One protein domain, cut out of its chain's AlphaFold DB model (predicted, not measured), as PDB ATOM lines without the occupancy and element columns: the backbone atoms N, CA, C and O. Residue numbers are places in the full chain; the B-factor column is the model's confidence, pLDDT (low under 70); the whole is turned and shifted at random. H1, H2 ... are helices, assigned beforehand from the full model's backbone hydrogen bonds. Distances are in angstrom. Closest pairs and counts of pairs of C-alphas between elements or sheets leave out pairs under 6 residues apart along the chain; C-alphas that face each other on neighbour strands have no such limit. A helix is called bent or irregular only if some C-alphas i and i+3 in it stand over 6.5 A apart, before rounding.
ATOM      1  N   LEU A  16       9.349  17.612  17.009       75.19
ATOM      2  CA  LEU A  16       9.628  17.392  15.592       75.19
ATOM      3  C   LEU A  16      10.643  18.417  15.072       75.19
ATOM      4  O   LEU A  16      11.535  18.059  14.304       75.19
ATOM      5  N   TRP A  17      10.537  19.672  15.507       83.50
ATOM      6  CA  TRP A  17      11.502  20.714  15.162       83.50
ATOM      7  C   TRP A  17      12.913  20.395  15.671       83.50
ATOM      8  O   TRP A  17      13.876  20.576  14.923       83.50
ATOM      9  N   GLU A  18      13.050  19.876  16.894       86.00
ATOM     10  CA  GLU A  18      14.339  19.459  17.456       86.00
ATOM     11  C   GLU A  18      14.978  18.360  16.607       86.00
ATOM     12  O   GLU A  18      16.115  18.515  16.165       86.00
ATOM     13  N   LYS A  19      14.216  17.315  16.261       80.88
ATOM     14  CA  LYS A  19      14.701  16.217  15.408       80.88
ATOM     15  C   LYS A  19      15.176  16.701  14.036       80.88
ATOM     16  O   LYS A  19      16.233  16.286  13.565       80.88
ATOM     17  N   ILE A  20      14.419  17.593  13.392       82.62
ATOM     18  CA  ILE A  20      14.813  18.183  12.100       82.62
ATOM     19  C   ILE A  20      16.086  19.021  12.266       82.62
ATOM     20  O   ILE A  20      16.979  18.961  11.421       82.62
ATOM     21  N   SER A  21      16.184  19.792  13.350       83.56
ATOM     22  CA  SER A  21      17.331  20.661  13.626       83.56
ATOM     23  C   SER A  21      18.608  19.867  13.898       83.56
ATOM     24  O   SER A  21      19.670  20.229  13.395       83.56
ATOM     25  N   GLU A  22      18.523  18.781  14.665       86.00
ATOM     26  CA  GLU A  22      19.637  17.862  14.910       86.00
ATOM     27  C   GLU A  22      20.100  17.190  13.619       86.00
ATOM     28  O   GLU A  22      21.296  17.183  13.325       86.00
ATOM     29  N   PHE A  23      19.157  16.692  12.814       79.69
ATOM     30  CA  PHE A  23      19.457  16.110  11.511       79.69
ATOM     31  C   PHE A  23      20.181  17.110  10.600       79.69
ATOM     32  O   PHE A  23      21.227  16.784  10.030       79.69
ATOM     33  N   ALA A  24      19.653  18.334  10.497       84.12
ATOM     34  CA  ALA A  24      20.228  19.382   9.667       84.12
ATOM     35  C   ALA A  24      21.657  19.726  10.115       84.12
ATOM     36  O   ALA A  24      22.568  19.716   9.292       84.12
ATOM     37  N   LYS A  25      21.882  19.908  11.425       87.12
ATOM     38  CA  LYS A  25      23.222  20.148  11.990       87.12
ATOM     39  C   LYS A  25      24.194  19.006  11.704       87.12
ATOM     40  O   LYS A  25      25.320  19.268  11.296       87.12
ATOM     41  N   LYS A  26      23.774  17.750  11.907       85.75
ATOM     42  CA  LYS A  26      24.620  16.564  11.683       85.75
ATOM     43  C   LYS A  26      25.103  16.465  10.232       85.75
ATOM     44  O   LYS A  26      26.182  15.944   9.992       85.75
ATOM     45  N   ASN A  27      24.307  16.969   9.293       79.25
ATOM     46  CA  ASN A  27      24.545  16.852   7.857       79.25
ATOM     47  C   ASN A  27      25.045  18.151   7.204       79.25
ATOM     48  O   ASN A  27      25.059  18.231   5.978       79.25
ATOM     49  N   ASP A  28      25.409  19.164   7.999       88.81
ATOM     50  CA  ASP A  28      25.804  20.495   7.514       88.81
ATOM     51  C   ASP A  28      24.767  21.115   6.550       88.81
ATOM     52  O   ASP A  28      25.070  21.634   5.476       88.81
ATOM     53  N   LEU A  29      23.489  20.999   6.917       85.56
ATOM     54  CA  LEU A  29      22.350  21.516   6.162       85.56
ATOM     55  C   LEU A  29      21.669  22.657   6.914       85.56
ATOM     56  O   LEU A  29      21.590  22.674   8.143       85.56
ATOM     57  N   ASP A  30      21.057  23.568   6.159       88.25
ATOM     58  CA  ASP A  30      20.060  24.473   6.719       88.25
ATOM     59  C   ASP A  30      18.751  23.727   7.051       88.25
ATOM     60  O   ASP A  30      18.456  22.648   6.523       88.25
ATOM     61  N   LEU A  31      17.926  24.326   7.914       84.19
ATOM     62  CA  LEU A  31      16.677  23.720   8.382       84.19
ATOM     63  C   LEU A  31      15.689  23.414   7.243       84.19
ATOM     64  O   LEU A  31      14.968  22.418   7.314       84.19
ATOM     65  N   SER A  32      15.653  24.228   6.185       84.25
ATOM     66  CA  SER A  32      14.774  24.004   5.030       84.25
ATOM     67  C   SER A  32      15.246  22.804   4.214       84.25
ATOM     68  O   SER A  32      14.441  21.949   3.844       84.25
ATOM     69  N   SER A  33      16.553  22.706   3.972       82.69
ATOM     70  CA  SER A  33      17.177  21.568   3.294       82.69
ATOM     71  C   SER A  33      17.002  20.269   4.086       82.69
ATOM     72  O   SER A  33      16.649  19.238   3.509       82.69
ATOM     73  N   GLY A  34      17.162  20.327   5.414       82.19
ATOM     74  CA  GLY A  34      16.884  19.206   6.313       82.19
ATOM     75  C   GLY A  34      15.412  18.778   6.276       82.19
ATOM     76  O   GLY A  34      15.096  17.608   6.056       82.19
ATOM     77  N   SER A  35      14.493  19.740   6.388       82.00
ATOM     78  CA  SER A  35      13.045  19.490   6.316       82.00
ATOM     79  C   SER A  35      12.646  18.837   4.994       82.00
ATOM     80  O   SER A  35      11.898  17.863   4.982       82.00
ATOM     81  N   ARG A  36      13.173  19.338   3.870       81.50
ATOM     82  CA  ARG A  36      12.855  18.821   2.536       81.50
ATOM     83  C   ARG A  36      13.291  17.371   2.360       81.50
ATOM     84  O   ARG A  36      12.495  16.572   1.883       81.50
ATOM     85  N   LYS A  37      14.510  17.021   2.789       79.50
ATOM     86  CA  LYS A  37      14.976  15.627   2.748       79.50
ATOM     87  C   LYS A  37      14.032  14.720   3.541       79.50
ATOM     88  O   LYS A  37      13.580  13.713   3.008       79.50
ATOM     89  N   LEU A  38      13.676  15.088   4.772       76.50
ATOM     90  CA  LEU A  38      12.781  14.273   5.602       76.50
ATOM     91  C   LEU A  38      11.377  14.124   4.996       76.50
ATOM     92  O   LEU A  38      10.814  13.032   5.039       76.50
ATOM     93  N   ILE A  39      10.836  15.181   4.380       78.94
ATOM     94  CA  ILE A  39       9.559  15.124   3.652       78.94
ATOM     95  C   ILE A  39       9.650  14.158   2.467       78.94
ATOM     96  O   ILE A  39       8.769  13.318   2.312       78.94
ATOM     97  N   ASP A  40      10.718  14.226   1.667       77.94
ATOM     98  CA  ASP A  40      10.913  13.324   0.524       77.94
ATOM     99  C   ASP A  40      10.967  11.848   0.979       77.94
ATOM    100  O   ASP A  40      10.377  10.975   0.340       77.94
ATOM    101  N   HIS A  41      11.608  11.562   2.120       75.19
ATOM    102  CA  HIS A  41      11.635  10.217   2.711       75.19
ATOM    103  C   HIS A  41      10.277   9.770   3.271       75.19
ATOM    104  O   HIS A  41       9.921   8.598   3.137       75.19
ATOM    105  N   GLY A  42       9.508  10.681   3.870       75.56
ATOM    106  CA  GLY A  42       8.146  10.401   4.330       75.56
ATOM    107  C   GLY A  42       7.187  10.112   3.172       75.56
ATOM    108  O   GLY A  42       6.426   9.150   3.228       75.56
ATOM    109  N   LEU A  43       7.275  10.886   2.087       72.81
ATOM    110  CA  LEU A  43       6.497  10.657   0.866       72.81
ATOM    111  C   LEU A  43       6.837   9.315   0.213       72.81
ATOM    112  O   LEU A  43       5.951   8.644  -0.310       72.81
ATOM    113  N   TRP A  44       8.105   8.897   0.267       80.75
ATOM    114  CA  TRP A  44       8.491   7.573  -0.208       80.75
ATOM    115  C   TRP A  44       7.789   6.461   0.583       80.75
ATOM    116  O   TRP A  44       7.244   5.554  -0.040       80.75
ATOM    117  N   LEU A  45       7.738   6.546   1.919       75.56
ATOM    118  CA  LEU A  45       7.012   5.568   2.745       75.56
ATOM    119  C   LEU A  45       5.515   5.549   2.436       75.56
ATOM    120  O   LEU A  45       4.943   4.474   2.286       75.56
ATOM    121  N   GLU A  46       4.891   6.721   2.310       75.00
ATOM    122  CA  GLU A  46       3.460   6.831   1.999       75.00
ATOM    123  C   GLU A  46       3.118   6.149   0.667       75.00
ATOM    124  O   GLU A  46       2.115   5.442   0.570       75.00
ATOM    125  N   ASN A  47       3.986   6.281  -0.340       80.88
ATOM    126  CA  ASN A  47       3.808   5.627  -1.638       80.88
ATOM    127  C   ASN A  47       3.936   4.096  -1.578       80.88
ATOM    128  O   ASN A  47       3.418   3.423  -2.461       80.88
ATOM    129  N   HIS A  48       4.594   3.552  -0.552       79.69
ATOM    130  CA  HIS A  48       4.772   2.109  -0.357       79.69
ATOM    131  C   HIS A  48       3.902   1.561   0.784       79.69
ATOM    132  O   HIS A  48       4.089   0.427   1.220       79.69
ATOM    133  N   LYS A  49       2.931   2.338   1.288       79.19
ATOM    134  CA  LYS A  49       2.132   1.965   2.467       79.19
ATOM    135  C   LYS A  49       1.386   0.640   2.320       79.19
ATOM    136  O   LYS A  49       1.204  -0.056   3.314       79.19
ATOM    137  N   GLU A  50       0.939   0.305   1.112       79.19
ATOM    138  CA  GLU A  50       0.194  -0.930   0.845       79.19
ATOM    139  C   GLU A  50       1.110  -2.149   0.944       79.19
ATOM    140  O   GLU A  50       0.757  -3.141   1.575       79.19
ATOM    141  N   ASP A  51       2.331  -2.041   0.422       78.88
ATOM    142  CA  ASP A  51       3.321  -3.108   0.511       78.88
ATOM    143  C   ASP A  51       3.950  -3.209   1.916       78.88
ATOM    144  O   ASP A  51       4.346  -4.293   2.336       78.88
ATOM    145  N   ILE A  52       3.991  -2.120   2.696       75.38
ATOM    146  CA  ILE A  52       4.386  -2.159   4.121       75.38
ATOM    147  C   ILE A  52       3.360  -2.935   4.962       75.38
ATOM    148  O   ILE A  52       3.716  -3.531   5.979       75.38
ATOM    149  N   GLN A  53       2.089  -2.947   4.556       75.31
ATOM    150  CA  GLN A  53       1.049  -3.732   5.227       75.31
ATOM    151  C   GLN A  53       1.095  -5.219   4.859       75.31
ATOM    152  O   GLN A  53       0.486  -6.031   5.560       75.31
ATOM    153  N   ASP A  54       1.826  -5.585   3.803       81.06
ATOM    154  CA  ASP A  54       2.081  -6.968   3.422       81.06
ATOM    155  C   ASP A  54       3.273  -7.527   4.230       81.06
ATOM    156  O   ASP A  54       4.415  -7.095   4.046       81.06
ATOM    157  N   PRO A  55       3.062  -8.519   5.115       74.75
ATOM    158  CA  PRO A  55       4.125  -9.089   5.937       74.75
ATOM    159  C   PRO A  55       5.297  -9.665   5.133       74.75
ATOM    160  O   PRO A  55       6.401  -9.751   5.665       74.75
ATOM    161  N   GLU A  56       5.079 -10.071   3.880       77.00
ATOM    162  CA  GLU A  56       6.114 -10.673   3.027       77.00
ATOM    163  C   GLU A  56       6.978  -9.623   2.321       77.00
ATOM    164  O   GLU A  56       8.143  -9.885   2.027       77.00
ATOM    165  N   LYS A  57       6.445  -8.415   2.115       74.81
ATOM    166  CA  LYS A  57       7.152  -7.303   1.462       74.81
ATOM    167  C   LYS A  57       7.689  -6.272   2.451       74.81
ATOM    168  O   LYS A  57       8.686  -5.609   2.170       74.81
ATOM    169  N   SER A  58       7.057  -6.169   3.620       76.62
ATOM    170  CA  SER A  58       7.355  -5.161   4.639       76.62
ATOM    171  C   SER A  58       8.822  -5.145   5.070       76.62
ATOM    172  O   SER A  58       9.396  -4.065   5.153       76.62
ATOM    173  N   SER A  59       9.462  -6.306   5.272       75.75
ATOM    174  CA  SER A  59      10.881  -6.369   5.674       75.75
ATOM    175  C   SER A  59      11.785  -5.733   4.623       75.75
ATOM    176  O   SER A  59      12.553  -4.834   4.947       75.75
ATOM    177  N   GLY A  60      11.630  -6.120   3.352       77.25
ATOM    178  CA  GLY A  60      12.453  -5.593   2.264       77.25
ATOM    179  C   GLY A  60      12.255  -4.092   2.048       77.25
ATOM    180  O   GLY A  60      13.220  -3.369   1.832       77.25
ATOM    181  N   ILE A  61      11.023  -3.596   2.183       78.56
ATOM    182  CA  ILE A  61      10.715  -2.165   2.026       78.56
ATOM    183  C   ILE A  61      11.227  -1.341   3.207       78.56
ATOM    184  O   ILE A  61      11.738  -0.240   3.010       78.56
ATOM    185  N   ILE A  62      11.122  -1.862   4.431       74.56
ATOM    186  CA  ILE A  62      11.677  -1.215   5.625       74.56
ATOM    187  C   ILE A  62      13.207  -1.200   5.555       74.56
ATOM    188  O   ILE A  62      13.816  -0.183   5.879       74.56
ATOM    189  N   GLU A  63      13.829  -2.286   5.094       72.88
ATOM    190  CA  GLU A  63      15.272  -2.367   4.867       72.88
ATOM    191  C   GLU A  63      15.728  -1.393   3.777       72.88
ATOM    192  O   GLU A  63      16.700  -0.667   3.982       72.88
ATOM    193  N   GLU A  64      15.005  -1.292   2.659       78.31
ATOM    194  CA  GLU A  64      15.314  -0.333   1.594       78.31
ATOM    195  C   GLU A  64      15.124   1.114   2.066       78.31
ATOM    196  O   GLU A  64      15.934   1.989   1.758       78.31
ATOM    197  N   TRP A  65      14.088   1.386   2.860       76.56
ATOM    198  CA  TRP A  65      13.885   2.694   3.474       76.56
ATOM    199  C   TRP A  65      15.009   3.045   4.449       76.56
ATOM    200  O   TRP A  65      15.557   4.147   4.389       76.56
ATOM    201  N   ALA A  66      15.389   2.103   5.313       67.00
ATOM    202  CA  ALA A  66      16.487   2.263   6.255       67.00
ATOM    203  C   ALA A  66      17.822   2.456   5.525       67.00
ATOM    204  O   ALA A  66      18.613   3.311   5.919       67.00
ATOM    205  N   ALA A  67      18.051   1.738   4.422       69.62
ATOM    206  CA  ALA A  67      19.198   1.936   3.549       69.62
ATOM    207  C   ALA A  67      19.173   3.331   2.913       69.62
ATOM    208  O   ALA A  67      20.161   4.042   3.019       69.62
ATOM    209  N   LYS A  68      18.043   3.797   2.365       67.88
ATOM    210  CA  LYS A  68      17.918   5.168   1.827       67.88
ATOM    211  C   LYS A  68      18.135   6.250   2.890       67.88
ATOM    212  O   LYS A  68      18.593   7.341   2.552       67.88
ATOM    213  N   MET A  69      17.797   5.969   4.148       63.91
ATOM    214  CA  MET A  69      18.066   6.851   5.287       63.91
ATOM    215  C   MET A  69      19.541   6.802   5.725       63.91
ATOM    216  O   MET A  69      20.094   7.844   6.067       63.91
ATOM    217  N   ASN A  70      20.199   5.638   5.667       57.81
ATOM    218  CA  ASN A  70      21.614   5.446   6.022       57.81
ATOM    219  C   ASN A  70      22.588   5.911   4.928       57.81
ATOM    220  O   ASN A  70      23.566   6.584   5.228       57.81
ATOM    221  N   GLU A  71      22.318   5.599   3.660       55.50
ATOM    222  CA  GLU A  71      23.144   5.929   2.485       55.50
ATOM    223  C   GLU A  71      23.194   7.446   2.218       55.50
ATOM    224  O   GLU A  71      24.045   7.940   1.482       55.50
ATOM    225  N   LYS A  72      22.305   8.209   2.867       52.25
ATOM    226  CA  LYS A  72      22.301   9.677   2.876       52.25
ATOM    227  C   LYS A  72      22.654  10.299   4.237       52.25
ATOM    228  O   LYS A  72      22.490  11.510   4.370       52.25
ATOM    229  N   GLU A  73      23.086   9.493   5.215       53.12
ATOM    230  CA  GLU A  73      23.431   9.883   6.600       53.12
ATOM    231  C   GLU A  73      22.313  10.628   7.359       53.12
ATOM    232  O   GLU A  73      22.551  11.461   8.241       53.12
ATOM    233  N   ILE A  74      21.053  10.316   7.040       51.59
ATOM    234  CA  ILE A  74      19.900  11.095   7.493       51.59
ATOM    235  C   ILE A  74      19.485  10.763   8.917       51.59
ATOM    236  O   ILE A  74      19.251  11.668   9.711       51.59
ATOM    237  N   LEU A  75      19.445   9.486   9.286       47.66
ATOM    238  CA  LEU A  75      19.081   9.059  10.634       47.66
ATOM    239  C   LEU A  75      19.776   7.736  10.949       47.66
ATOM    240  O   LEU A  75      19.511   6.727  10.304       47.66
ATOM    241  N   GLU A  76      20.587   7.703  12.007       49.34
ATOM    242  CA  GLU A  76      21.104   6.452  12.587       49.34
ATOM    243  C   GLU A  76      20.035   5.754  13.451       49.34
ATOM    244  O   GLU A  76      20.318   5.244  14.532       49.34
ATOM    245  N   TRP A  77      18.777   5.723  13.006       46.91
ATOM    246  CA  TRP A  77      17.717   5.021  13.736       46.91
ATOM    247  C   TRP A  77      17.875   3.497  13.830       46.91
ATOM    248  O   TRP A  77      17.426   2.938  14.838       46.91
ATOM    249  N   PRO A  78      18.570   2.803  12.902       47.31
ATOM    250  CA  PRO A  78      18.870   1.389  13.101       47.31
ATOM    251  C   PRO A  78      19.767   1.134  14.320       47.31
ATOM    252  O   PRO A  78      19.722   0.046  14.875       47.31
ATOM    253  N   LYS A  79      20.550   2.126  14.779       49.91
ATOM    254  CA  LYS A  79      21.408   1.979  15.968       49.91
ATOM    255  C   LYS A  79      20.654   2.155  17.290       49.91
ATOM    256  O   LYS A  79      21.149   1.726  18.326       49.91
ATOM    257  N   THR A  80      19.474   2.778  17.276       48.19
ATOM    258  CA  THR A  80      18.645   2.988  18.479       48.19
ATOM    259  C   THR A  80      17.646   1.870  18.750       48.19
ATOM    260  O   THR A  80      17.164   1.760  19.874       48.19
ATOM    261  N   LEU A  81      17.337   1.038  17.756       49.94
ATOM    262  CA  LEU A  81      16.543  -0.163  17.969       49.94
ATOM    263  C   LEU A  81      17.500  -1.303  18.304       49.94
ATOM    264  O   LEU A  81      18.211  -1.796  17.435       49.94
ATOM    265  N   SER A  82      17.533  -1.720  19.570       58.69
ATOM    266  CA  SER A  82      18.255  -2.953  19.913       58.69
ATOM    267  C   SER A  82      17.688  -4.124  19.097       58.69
ATOM    268  O   SER A  82      16.495  -4.134  18.785       58.69
ATOM    269  N   GLU A  83      18.502  -5.135  18.784       60.84
ATOM    270  CA  GLU A  83      18.055  -6.351  18.071       60.84
ATOM    271  C   GLU A  83      16.795  -6.975  18.699       60.84
ATOM    272  O   GLU A  83      15.947  -7.540  18.004       60.84
ATOM    273  N   ASN A  84      16.622  -6.794  20.010       63.56
ATOM    274  CA  ASN A  84      15.446  -7.213  20.763       63.56
ATOM    275  C   ASN A  84      14.175  -6.440  20.382       63.56
ATOM    276  O   ASN A  84      13.101  -7.030  20.320       63.56
ATOM    277  N   GLN A  85      14.268  -5.137  20.108       65.56
ATOM    278  CA  GLN A  85      13.128  -4.321  19.677       65.56
ATOM    279  C   GLN A  85      12.730  -4.626  18.232       65.56
ATOM    280  O   GLN A  85      11.538  -4.697  17.932       65.56
ATOM    281  N   ILE A  86      13.711  -4.885  17.364       68.62
ATOM    282  CA  ILE A  86      13.465  -5.344  15.990       68.62
ATOM    283  C   ILE A  86      12.805  -6.730  16.016       68.62
ATOM    284  O   ILE A  86      11.757  -6.932  15.406       68.62
ATOM    285  N   SER A  87      13.349  -7.663  16.804       64.50
ATOM    286  CA  SER A  87      12.761  -8.996  16.988       64.50
ATOM    287  C   SER A  87      11.348  -8.942  17.568       64.50
ATOM    288  O   SER A  87      10.477  -9.681  17.112       64.50
ATOM    289  N   ALA A  88      11.088  -8.056  18.535       66.31
ATOM    290  CA  ALA A  88       9.760  -7.886  19.117       66.31
ATOM    291  C   ALA A  88       8.740  -7.378  18.086       66.31
ATOM    292  O   ALA A  88       7.649  -7.940  17.992       66.31
ATOM    293  N   ALA A  89       9.103  -6.386  17.266       64.88
ATOM    294  CA  ALA A  89       8.240  -5.885  16.196       64.88
ATOM    295  C   ALA A  89       7.926  -6.980  15.159       64.88
ATOM    296  O   ALA A  89       6.763  -7.178  14.799       64.88
ATOM    297  N   ILE A  90       8.936  -7.756  14.748       70.69
ATOM    298  CA  ILE A  90       8.766  -8.889  13.827       70.69
ATOM    299  C   ILE A  90       7.862  -9.972  14.442       70.69
ATOM    300  O   ILE A  90       6.982 -10.502  13.758       70.69
ATOM    301  N   MET A  91       8.029 -10.297  15.729       69.88
ATOM    302  CA  MET A  91       7.161 -11.260  16.419       69.88
ATOM    303  C   MET A  91       5.720 -10.766  16.527       69.88
ATOM    304  O   MET A  91       4.802 -11.543  16.275       69.88
ATOM    305  N   SER A  92       5.496  -9.492  16.856       68.12
ATOM    306  CA  SER A  92       4.146  -8.922  16.928       68.12
ATOM    307  C   SER A  92       3.432  -8.967  15.574       68.12
ATOM    308  O   SER A  92       2.263  -9.345  15.518       68.12
ATOM    309  N   LEU A  93       4.139  -8.678  14.478       68.50
ATOM    310  CA  LEU A  93       3.594  -8.789  13.121       68.50
ATOM    311  C   LEU A  93       3.271 -10.242  12.739       68.50
ATOM    312  O   LEU A  93       2.213 -10.509  12.166       68.50
ATOM    313  N   LYS A  94       4.135 -11.202  13.102       69.00
ATOM    314  CA  LYS A  94       3.874 -12.637  12.887       69.00
ATOM    315  C   LYS A  94       2.652 -13.128  13.665       69.00
ATOM    316  O   LYS A  94       1.801 -13.797  13.086       69.00
ATOM    317  N   MET A  95       2.535 -12.764  14.943       71.31
ATOM    318  CA  MET A  95       1.389 -13.149  15.774       71.31
ATOM    319  C   MET A  95       0.077 -12.563  15.243       71.31
ATOM    320  O   MET A  95      -0.939 -13.253  15.238       71.31
ATOM    321  N   GLU A  96       0.085 -11.320  14.760       66.88
ATOM    322  CA  GLU A  96      -1.095 -10.695  14.153       66.88
ATOM    323  C   GLU A  96      -1.488 -11.378  12.829       66.88
ATOM    324  O   GLU A  96      -2.676 -11.623  12.602       66.88
ATOM    325  N   LYS A  97      -0.513 -11.786  11.996       66.44
ATOM    326  CA  LYS A  97      -0.758 -12.606  10.791       66.44
ATOM    327  C   LYS A  97      -1.467 -13.909  11.178       66.44
ATOM    328  O   LYS A  97      -2.551 -14.191  10.677       66.44
ATOM    329  N   GLU A  98      -0.927 -14.663  12.134       71.06
ATOM    330  CA  GLU A  98      -1.529 -15.924  12.599       71.06
ATOM    331  C   GLU A  98      -2.934 -15.750  13.194       71.06
ATOM    332  O   GLU A  98      -3.800 -16.610  13.018       71.06
ATOM    333  N   ARG A  99      -3.190 -14.626  13.871       64.50
ATOM    334  CA  ARG A  99      -4.502 -14.310  14.448       64.50
ATOM    335  C   ARG A  99      -5.567 -14.065  13.382       64.50
ATOM    336  O   ARG A  99      -6.726 -14.412  13.597       64.50
ATOM    337  N   ARG A 100      -5.178 -13.496  12.237       59.50
ATOM    338  CA  ARG A 100      -6.066 -13.261  11.089       59.50
ATOM    339  C   ARG A 100      -6.357 -14.525  10.284       59.50
ATOM    340  O   ARG A 100      -7.451 -14.631   9.754       59.50
ATOM    341  N   PHE A 101      -5.430 -15.484  10.238       56.09
ATOM    342  CA  PHE A 101      -5.620 -16.766   9.539       56.09
ATOM    343  C   PHE A 101      -6.326 -17.852  10.377       56.09
ATOM    344  O   PHE A 101      -6.658 -18.908   9.846       56.09
ATOM    345  N   LYS A 102      -6.555 -17.620  11.679       55.12
ATOM    346  CA  LYS A 102      -7.326 -18.512  12.574       55.12
ATOM    347  C   LYS A 102      -8.803 -18.115  12.748       55.12
ATOM    348  O   LYS A 102      -9.491 -18.735  13.558       55.12
ATOM    349  N   LYS A 103      -9.276 -17.086  12.041       46.94
ATOM    350  CA  LYS A 103     -10.694 -16.705  11.937       46.94
ATOM    351  C   LYS A 103     -11.254 -17.170  10.602       46.94
ATOM    352  O   LYS A 103     -12.453 -17.512  10.595       46.94
TER     353      LYS A 103
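This is residues 16 to 103 of the 103 residues of an uncharacterized protein of Nitrosopumilales archaeon (UniProt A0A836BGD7). Three long helices, H2, H4 and H6, run back and forth in a loose zigzag, with H4 touching both of the others at few points; H1 crosses the first part of H2 at one end, and residues 98 to 103 stick out at the other. The 88 printed residues hold six named helices, H1 to H6 in order, and no named strand: the class is all helix. The whole is loose and elongated, with a radius of gyration of the C-alphas of 15.6 A and spans of 51 by 27 by 22 A.

H1, residues 16 to 26, touches residues 31 to 38 of H2, residues 31 to 47, at a steep tilt of 67 degrees, only just short of perpendicular, opposite ways; the closest C-alphas, of Ala 24 and Gly 34, are 4.7 A apart. H4, residues 55 to 70, is the hub. It only just touches H2, with 3 pairs of C-alphas within 8 A, at a shallow tilt of 16 degrees, opposite ways; the closest are Leu 45 and Trp 65, 7.5 A. H3, residues 49 to 52, touches H4 only at the corner, with C-alphas 52 and 58 at 4.3 A. H5, residues 77 to 80, is close to H4 but not clearly touching, with C-alphas 66 and 78 at 7.3 A. H6, residues 83 to 101, only just touches H4, through Pro 55 alone, with 3 pairs within 8 A and C-alphas 55 and 93 closest at 7.2 A; the tilt is a shallow 28 degrees, opposite ways. Every O i to N i+4 pair is within hydrogen-bond range in H1, H2 and H6, and 10 of 12 in H4; H3 and H5 are too short for such a pair.

H1 begins at C-alpha 16, (9.628, 17.392, 15.592). H2 is 24.4 A long, H4 22.7 A and H6 27.2 A, ending at C-alpha 101, (-5.620, -16.766, 9.539). H4 is irregular, only just: C-alphas 56 and 59 are 6.9 A apart.

The C-alphas farthest apart, of Asp 28 and Lys 103, are 52.3 A apart. The printed part has no cut and no long link. The pLDDT is under 70 for 35 residues, among them 66 to 89.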